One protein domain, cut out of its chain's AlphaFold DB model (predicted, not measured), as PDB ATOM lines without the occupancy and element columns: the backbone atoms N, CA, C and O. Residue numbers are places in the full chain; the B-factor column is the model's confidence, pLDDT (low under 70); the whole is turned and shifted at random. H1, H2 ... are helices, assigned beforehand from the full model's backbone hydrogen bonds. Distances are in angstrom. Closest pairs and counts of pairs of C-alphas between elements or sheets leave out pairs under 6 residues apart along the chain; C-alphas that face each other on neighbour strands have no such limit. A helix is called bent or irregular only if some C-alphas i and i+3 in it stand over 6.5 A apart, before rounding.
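AT A GLANCE: This is residues 2 to 56 of the 88 residues of the protein "Carbonic anyhydrase" of Campylobacter coli (UniProt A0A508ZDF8). The model is an open U: the long helix H2 makes one arm, the unnamed stretch of residues 7 to 17 runs along the other, and residues 18 to 36, a stretch with no named element, fold the chain back between them at the closed end. The short helix H1, residues 2 to 6, sticks out at the open end, away from H2. The printed part has 55 residues with two named helices, H1 then H2, and no named strand; the class is all helix, though only 22 of the 55 residues are in named elements. The whole is loose, with a radius of gyration of the C-alphas of 14.0 A and spans of 39 by 26 by 16 A.

HOW THE PARTS SIT: Begin with H2, residues 37 to 53, which has a kink of 43 degrees near residue 44. It is irregular, but only just: C-alphas 43 and 46 are 6.8 A apart. H1, residues 2 to 6, is apart from H2. In H1 the O i to N i+4 pair is within hydrogen-bond range; in H2 this holds for 11 of 13 pairs.

IN THESE COORDINATES: Find C-alpha 37 at (-48.469, -40.972, -48.639); from there H2 runs 22.6 A to C-alpha 53 at (-38.791, -20.711, -50.881). Then look at C-alpha 2, at (-24.774, -37.419, -36.678), where H1 begins; it ends 6.0 A away at C-alpha 6.

THE WHOLE: Look at Glu 18 and Lys 56, whose C-alphas are the two farthest apart, at 40.9 A. Residues 2 to 9, of which 2 to 6 belong to H1, stand free, and so do residues 44 to 50 of H2. The link from H1 to H2, 30 residues, is long. The printed part has no cut. Its mean pLDDT is 89.1, and residue 56 is the one printed residue under 70.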
ATOM      1  N   GLN A   2     -25.815 -38.439 -36.496       78.06
ATOM      2  CA  GLN A   2     -24.774 -37.419 -36.678       78.06
ATOM      3  C   GLN A   2     -24.356 -37.276 -38.146       78.06
ATOM      4  O   GLN A   2     -24.221 -36.160 -38.614       78.06
ATOM      5  N   ILE A   3     -24.285 -38.385 -38.895       90.19
ATOM      6  CA  ILE A   3     -23.915 -38.391 -40.320       90.19
ATOM      7  C   ILE A   3     -24.808 -37.468 -41.164       90.19
ATOM      8  O   ILE A   3     -24.285 -36.637 -41.889       90.19
ATOM      9  N   LEU A   4     -26.139 -37.539 -41.037       89.12
ATOM     10  CA  LEU A   4     -27.036 -36.679 -41.827       89.12
ATOM     11  C   LEU A   4     -26.849 -35.192 -41.504       89.12
ATOM     12  O   LEU A   4     -26.846 -34.361 -42.405       89.12
ATOM     13  N   LYS A   5     -26.627 -34.861 -40.228       89.06
ATOM     14  CA  LYS A   5     -26.324 -33.486 -39.815       89.06
ATOM     15  C   LYS A   5     -24.944 -33.030 -40.301       89.06
ATOM     16  O   LYS A   5     -24.815 -31.900 -40.749       89.06
ATOM     17  N   ILE A   6     -23.937 -33.905 -40.251       92.75
ATOM     18  CA  ILE A   6     -22.580 -33.652 -40.767       92.75
ATOM     19  C   ILE A   6     -22.620 -33.393 -42.278       92.75
ATOM     20  O   ILE A   6     -21.926 -32.510 -42.765       92.75
ATOM     21  N   LEU A   7     -23.480 -34.106 -43.007       93.12
ATOM     22  CA  LEU A   7     -23.734 -33.892 -44.434       93.12
ATOM     23  C   LEU A   7     -24.580 -32.633 -44.728       93.12
ATOM     24  O   LEU A   7     -24.903 -32.373 -45.882       93.12
ATOM     25  N   GLY A   8     -24.951 -31.851 -43.708       88.31
ATOM     26  CA  GLY A   8     -25.680 -30.592 -43.867       88.31
ATOM     27  C   GLY A   8     -27.189 -30.740 -44.079       88.31
ATOM     28  O   GLY A   8     -27.844 -29.772 -44.467       88.31
ATOM     29  N   TYR A   9     -27.770 -31.918 -43.830       88.50
ATOM     30  CA  TYR A   9     -29.219 -32.093 -43.909       88.50
ATOM     31  C   TYR A   9     -29.924 -31.532 -42.667       88.50
ATOM     32  O   TYR A   9     -29.520 -31.773 -41.527       88.50
ATOM     33  N   ASP A  10     -31.037 -30.839 -42.904       86.94
ATOM     34  CA  ASP A  10     -31.986 -30.425 -41.871       86.94
ATOM     35  C   ASP A  10     -32.921 -31.599 -41.545       86.94
ATOM     36  O   ASP A  10     -33.809 -31.928 -42.333       86.94
ATOM     37  N   VAL A  11     -32.680 -32.276 -40.414       89.06
ATOM     38  CA  VAL A  11     -33.394 -33.507 -40.030       89.06
ATOM     39  C   VAL A  11     -33.897 -33.426 -38.591       89.06
ATOM     40  O   VAL A  11     -33.122 -33.167 -37.663       89.06
ATOM     41  N   SER A  12     -35.176 -33.746 -38.396       84.88
ATOM     42  CA  SER A  12     -35.808 -33.993 -37.099       84.88
ATOM     43  C   SER A  12     -36.274 -35.450 -37.018       84.88
ATOM     44  O   SER A  12     -36.679 -36.041 -38.017       84.88
ATOM     45  N   LEU A  13     -36.179 -36.055 -35.832       86.06
ATOM     46  CA  LEU A  13     -36.613 -37.433 -35.593       86.06
ATOM     47  C   LEU A  13     -37.681 -37.417 -34.503       86.06
ATOM     48  O   LEU A  13     -37.449 -36.889 -33.419       86.06
ATOM     49  N   ASN A  14     -38.847 -37.985 -34.810       84.06
ATOM     50  CA  ASN A  14     -39.973 -38.076 -33.889       84.06
ATOM     51  C   ASN A  14     -40.153 -39.533 -33.460       84.06
ATOM     52  O   ASN A  14     -40.380 -40.398 -34.301       84.06
ATOM     53  N   LEU A  15     -40.054 -39.797 -32.157       88.25
ATOM     54  CA  LEU A  15     -40.363 -41.108 -31.589       88.25
ATOM     55  C   LEU A  15     -41.883 -41.261 -31.450       88.25
ATOM     56  O   LEU A  15     -42.554 -40.363 -30.924       88.25
ATOM     57  N   ILE A  16     -42.414 -42.387 -31.923       88.19
ATOM     58  CA  ILE A  16     -43.841 -42.724 -31.899       88.19
ATOM     59  C   ILE A  16     -44.045 -43.901 -30.941       88.19
ATOM     60  O   ILE A  16     -43.295 -44.871 -30.997       88.19
ATOM     61  N   ASP A  17     -45.042 -43.793 -30.068       91.62
ATOM     62  CA  ASP A  17     -45.502 -44.826 -29.139       91.62
ATOM     63  C   ASP A  17     -47.000 -45.107 -29.357       91.62
ATOM     64  O   ASP A  17     -47.657 -44.456 -30.174       91.62
ATOM     65  N   GLU A  18     -47.555 -46.078 -28.626       91.12
ATOM     66  CA  GLU A  18     -48.960 -46.495 -28.759       91.12
ATOM     67  C   GLU A  18     -49.952 -45.348 -28.515       91.12
ATOM     68  O   GLU A  18     -50.976 -45.255 -29.188       91.12
ATOM     69  N   ASN A  19     -49.612 -44.410 -27.628       91.31
ATOM     70  CA  ASN A  19     -50.441 -43.244 -27.309       91.31
ATOM     71  C   ASN A  19     -50.601 -42.265 -28.483       91.31
ATOM     72  O   ASN A  19     -51.489 -41.414 -28.468       91.31
ATOM     73  N   LYS A  20     -49.722 -42.348 -29.487       88.44
ATOM     74  CA  LYS A  20     -49.733 -41.489 -30.678       88.44
ATOM     75  C   LYS A  20     -50.438 -42.130 -31.873       88.44
ATOM     76  O   LYS A  20     -50.479 -41.512 -32.938       88.44
ATOM     77  N   ILE A  21     -50.989 -43.334 -31.714       93.31
ATOM     78  CA  ILE A  21     -51.838 -43.966 -32.725       93.31
ATOM     79  C   ILE A  21     -53.199 -43.267 -32.717       93.31
ATOM     80  O   ILE A  21     -53.931 -43.310 -31.734       93.31
ATOM     81  N   ASP A  22     -53.550 -42.627 -33.831       90.06
ATOM     82  CA  ASP A  22     -54.811 -41.893 -33.988       90.06
ATOM     83  C   ASP A  22     -55.811 -42.605 -34.917       90.06
ATOM     84  O   ASP A  22     -56.934 -42.132 -35.117       90.06
ATOM     85  N   GLY A  23     -55.402 -43.726 -35.526       88.19
ATOM     86  CA  GLY A  23     -56.201 -44.494 -36.484       88.19
ATOM     87  C   GLY A  23     -56.451 -43.773 -37.816       88.19
ATOM     88  O   GLY A  23     -57.140 -44.306 -38.687       88.19
ATOM     89  N   LYS A  24     -55.900 -42.567 -38.005       88.81
ATOM     90  CA  LYS A  24     -56.096 -41.710 -39.181       88.81
ATOM     91  C   LYS A  24     -54.779 -41.465 -39.903       88.81
ATOM     92  O   LYS A  24     -54.617 -41.914 -41.040       88.81
ATOM     93  N   PHE A  25     -53.876 -40.730 -39.259       91.44
ATOM     94  CA  PHE A  25     -52.543 -40.429 -39.756       91.44
ATOM     95  C   PHE A  25     -51.578 -41.553 -39.382       91.44
ATOM     96  O   PHE A  25     -51.015 -42.162 -40.282       91.44
ATOM     97  N   ILE A  26     -51.454 -41.876 -38.093       93.56
ATOM     98  CA  ILE A  26     -50.689 -43.023 -37.583       93.56
ATOM     99  C   ILE A  26     -51.692 -44.118 -37.239       93.56
ATOM    100  O   ILE A  26     -52.504 -43.968 -36.324       93.56
ATOM    101  N   LYS A  27     -51.655 -45.226 -37.978       93.88
ATOM    102  CA  LYS A  27     -52.653 -46.298 -37.847       93.88
ATOM    103  C   LYS A  27     -52.183 -47.455 -36.978       93.88
ATOM    104  O   LYS A  27     -53.012 -48.111 -36.358       93.88
ATOM    105  N   ASN A  28     -50.881 -47.716 -36.960       93.19
ATOM    106  CA  ASN A  28     -50.257 -48.815 -36.229       93.19
ATOM    107  C   ASN A  28     -48.765 -48.519 -35.986       93.19
ATOM    108  O   ASN A  28     -48.252 -47.483 -36.409       93.19
ATOM    109  N   LEU A  29     -48.076 -49.431 -35.293       92.88
ATOM    110  CA  LEU A  29     -46.625 -49.375 -35.049       92.88
ATOM    111  C   LEU A  29     -45.812 -50.248 -36.016       92.88
ATOM    112  O   LEU A  29     -44.599 -50.377 -35.856       92.88
ATOM    113  N   ASP A  30     -46.464 -50.825 -37.025       91.56
ATOM    114  CA  ASP A  30     -45.778 -51.552 -38.089       91.56
ATOM    115  C   ASP A  30     -44.859 -50.608 -38.881       91.56
ATOM    116  O   ASP A  30     -44.950 -49.379 -38.778       91.56
ATOM    117  N   HIS A  31     -43.964 -51.160 -39.704       88.88
ATOM    118  CA  HIS A  31     -43.070 -50.344 -40.527       88.88
ATOM    119  C   HIS A  31     -43.864 -49.329 -41.372       88.88
ATOM    120  O   HIS A  31     -44.767 -49.690 -42.127       88.88
ATOM    121  N   GLY A  32     -43.499 -48.047 -41.274       86.81
ATOM    122  CA  GLY A  32     -44.205 -46.947 -41.946       86.81
ATOM    123  C   GLY A  32     -45.474 -46.473 -41.224       86.81
ATOM    124  O   GLY A  32     -46.154 -45.576 -41.717       86.81
ATOM    125  N   CYS A  33     -45.789 -47.055 -40.065       93.00
ATOM    126  CA  CYS A  33     -46.870 -46.681 -39.151       93.00
ATOM    127  C   CYS A  33     -48.272 -46.598 -39.793       93.00
ATOM    128  O   CYS A  33     -49.164 -45.897 -39.300       93.00
ATOM    129  N   GLY A  34     -48.457 -47.258 -40.943       93.75
ATOM    130  CA  GLY A  34     -49.678 -47.197 -41.747       93.75
ATOM    131  C   GLY A  34     -50.008 -45.797 -42.279       93.75
ATOM    132  O   GLY A  34     -51.165 -45.544 -42.638       93.75
ATOM    133  N   ILE A  35     -49.021 -44.893 -42.321       94.81
ATOM    134  CA  ILE A  35     -49.192 -43.512 -42.775       94.81
ATOM    135  C   ILE A  35     -49.399 -43.521 -44.294       94.81
ATOM    136  O   ILE A  35     -48.512 -43.949 -45.028       94.81
ATOM    137  N   PRO A  36     -50.546 -43.039 -44.808       92.81
ATOM    138  CA  PRO A  36     -50.748 -42.956 -46.245       92.81
ATOM    139  C   PRO A  36     -49.968 -41.772 -46.826       92.81
ATOM    140  O   PRO A  36     -50.078 -40.652 -46.320       92.81
ATOM    141  N   ASP A  37     -49.283 -41.988 -47.951       93.62
ATOM    142  CA  ASP A  37     -48.469 -40.972 -48.639       93.62
ATOM    143  C   ASP A  37     -49.210 -39.648 -48.821       93.62
ATOM    144  O   ASP A  37     -48.696 -38.575 -48.518       93.62
ATOM    145  N   LYS A  38     -50.478 -39.707 -49.244       94.38
ATOM    146  CA  LYS A  38     -51.317 -38.516 -49.429       94.38
ATOM    147  C   LYS A  38     -51.452 -37.682 -48.153       94.38
ATOM    148  O   LYS A  38     -51.495 -36.456 -48.235       94.38
ATOM    149  N   ALA A  39     -51.565 -38.319 -46.988       93.62
ATOM    150  CA  ALA A  39     -51.642 -37.599 -45.722       93.62
ATOM    151  C   ALA A  39     -50.267 -37.075 -45.301       93.62
ATOM    152  O   ALA A  39     -50.184 -35.932 -44.853       93.62
ATOM    153  N   LEU A  40     -49.205 -37.866 -45.500       93.12
ATOM    154  CA  LEU A  40     -47.826 -37.443 -45.251       93.12
ATOM    155  C   LEU A  40     -47.492 -36.176 -46.047       93.12
ATOM    156  O   LEU A  40     -47.099 -35.170 -45.462       93.12
ATOM    157  N   PHE A  41     -47.746 -36.182 -47.359       94.44
ATOM    158  CA  PHE A  41     -47.524 -35.023 -48.220       94.44
ATOM    159  C   PHE A  41     -48.361 -33.825 -47.790       94.44
ATOM    160  O   PHE A  41     -47.831 -32.727 -47.687       94.44
ATOM    161  N   ARG A  42     -49.648 -34.002 -47.473       93.94
ATOM    162  CA  ARG A  42     -50.486 -32.882 -47.010       93.94
ATOM    163  C   ARG A  42     -49.936 -32.193 -45.760       93.94
ATOM    164  O   ARG A  42     -50.164 -31.000 -45.604       93.94
ATOM    165  N   LYS A  43     -49.250 -32.934 -44.888       91.12
ATOM    166  CA  LYS A  43     -48.696 -32.414 -43.636       91.12
ATOM    167  C   LYS A  43     -47.293 -31.826 -43.812       91.12
ATOM    168  O   LYS A  43     -47.061 -30.692 -43.411       91.12
ATOM    169  N   GLU A  44     -46.377 -32.578 -44.416       91.12
ATOM    170  CA  GLU A  44     -44.951 -32.226 -44.444       91.12
ATOM    171  C   GLU A  44     -44.558 -31.394 -45.675       91.12
ATOM    172  O   GLU A  44     -43.665 -30.550 -45.591       91.12
ATOM    173  N   LEU A  45     -45.239 -31.565 -46.819       92.38
ATOM    174  CA  LEU A  45     -44.885 -30.864 -48.061       92.38
ATOM    175  C   LEU A  45     -44.971 -29.333 -47.933       92.38
ATOM    176  O   LEU A  45     -44.022 -28.679 -48.363       92.38
ATOM    177  N   PRO A  46     -46.019 -28.726 -47.335       93.19
ATOM    178  CA  PRO A  46     -46.075 -27.270 -47.183       93.19
ATOM    179  C   PRO A  46     -44.895 -26.711 -46.375       93.19
ATOM    180  O   PRO A  46     -44.297 -25.713 -46.771       93.19
ATOM    181  N   LEU A  47     -44.509 -27.396 -45.293       90.38
ATOM    182  CA  LEU A  47     -43.377 -27.012 -44.445       90.38
ATOM    183  C   LEU A  47     -42.049 -27.115 -45.204       90.38
ATOM    184  O   LEU A  47     -41.184 -26.246 -45.087       90.38
ATOM    185  N   MET A  48     -41.882 -28.167 -46.011       88.81
ATOM    186  CA  MET A  48     -40.717 -28.302 -46.885       88.81
ATOM    187  C   MET A  48     -40.669 -27.184 -47.930       88.81
ATOM    188  O   MET A  48     -39.609 -26.594 -48.130       88.81
ATOM    189  N   LEU A  49     -41.797 -26.856 -48.566       88.81
ATOM    190  CA  LEU A  49     -41.876 -25.787 -49.563       88.81
ATOM    191  C   LEU A  49     -41.534 -24.419 -48.964       88.81
ATOM    192  O   LEU A  49     -40.765 -23.681 -49.572       88.81
ATOM    193  N   GLU A  50     -42.009 -24.102 -47.759       89.25
ATOM    194  CA  GLU A  50     -41.652 -22.858 -47.060       89.25
ATOM    195  C   GLU A  50     -40.133 -22.757 -46.810       89.25
ATOM    196  O   GLU A  50     -39.509 -21.717 -47.044       89.25
ATOM    197  N   LYS A  51     -39.496 -23.863 -46.396       86.12
ATOM    198  CA  LYS A  51     -38.034 -23.929 -46.222       86.12
ATOM    199  C   LYS A  51     -37.275 -23.781 -47.543       86.12
ATOM    200  O   LYS A  51     -36.156 -23.265 -47.550       86.12
ATOM    201  N   LEU A  52     -37.856 -24.248 -48.649       84.44
ATOM    202  CA  LEU A  52     -37.265 -24.165 -49.984       84.44
ATOM    203  C   LEU A  52     -37.455 -22.788 -50.632       84.44
ATOM    204  O   LEU A  52     -36.550 -22.353 -51.330       84.44
ATOM    205  N   GLN A  53     -38.549 -22.068 -50.358       79.81
ATOM    206  CA  GLN A  53     -38.791 -20.711 -50.881       79.81
ATOM    207  C   GLN A  53     -37.681 -19.720 -50.509       79.81
ATOM    208  O   GLN A  53     -37.362 -18.818 -51.278       79.81
ATOM    209  N   LYS A  54     -37.068 -19.892 -49.333       73.81
ATOM    210  CA  LYS A  54     -35.947 -19.055 -48.875       73.81
ATOM    211  C   LYS A  54     -34.623 -19.405 -49.556       73.81
ATOM    212  O   LYS A  54     -33.655 -18.659 -49.427       73.81
ATOM    213  N   ARG A  55     -34.548 -20.538 -50.259       72.44
ATOM    214  CA  ARG A  55     -33.365 -20.911 -51.033       72.44
ATOM    215  C   ARG A  55     -33.460 -20.250 -52.401       72.44
ATOM    216  O   ARG A  55     -34.434 -20.446 -53.120       72.44
ATOM    217  N   LYS A  56     -32.417 -19.518 -52.792       67.12
ATOM    218  CA  LYS A  56     -32.216 -19.176 -54.203       67.12
ATOM    219  C   LYS A  56     -31.897 -20.478 -54.932       67.12
ATOM    220  O   LYS A  56     -30.805 -21.019 -54.776       67.12
TER     221      LYS A  56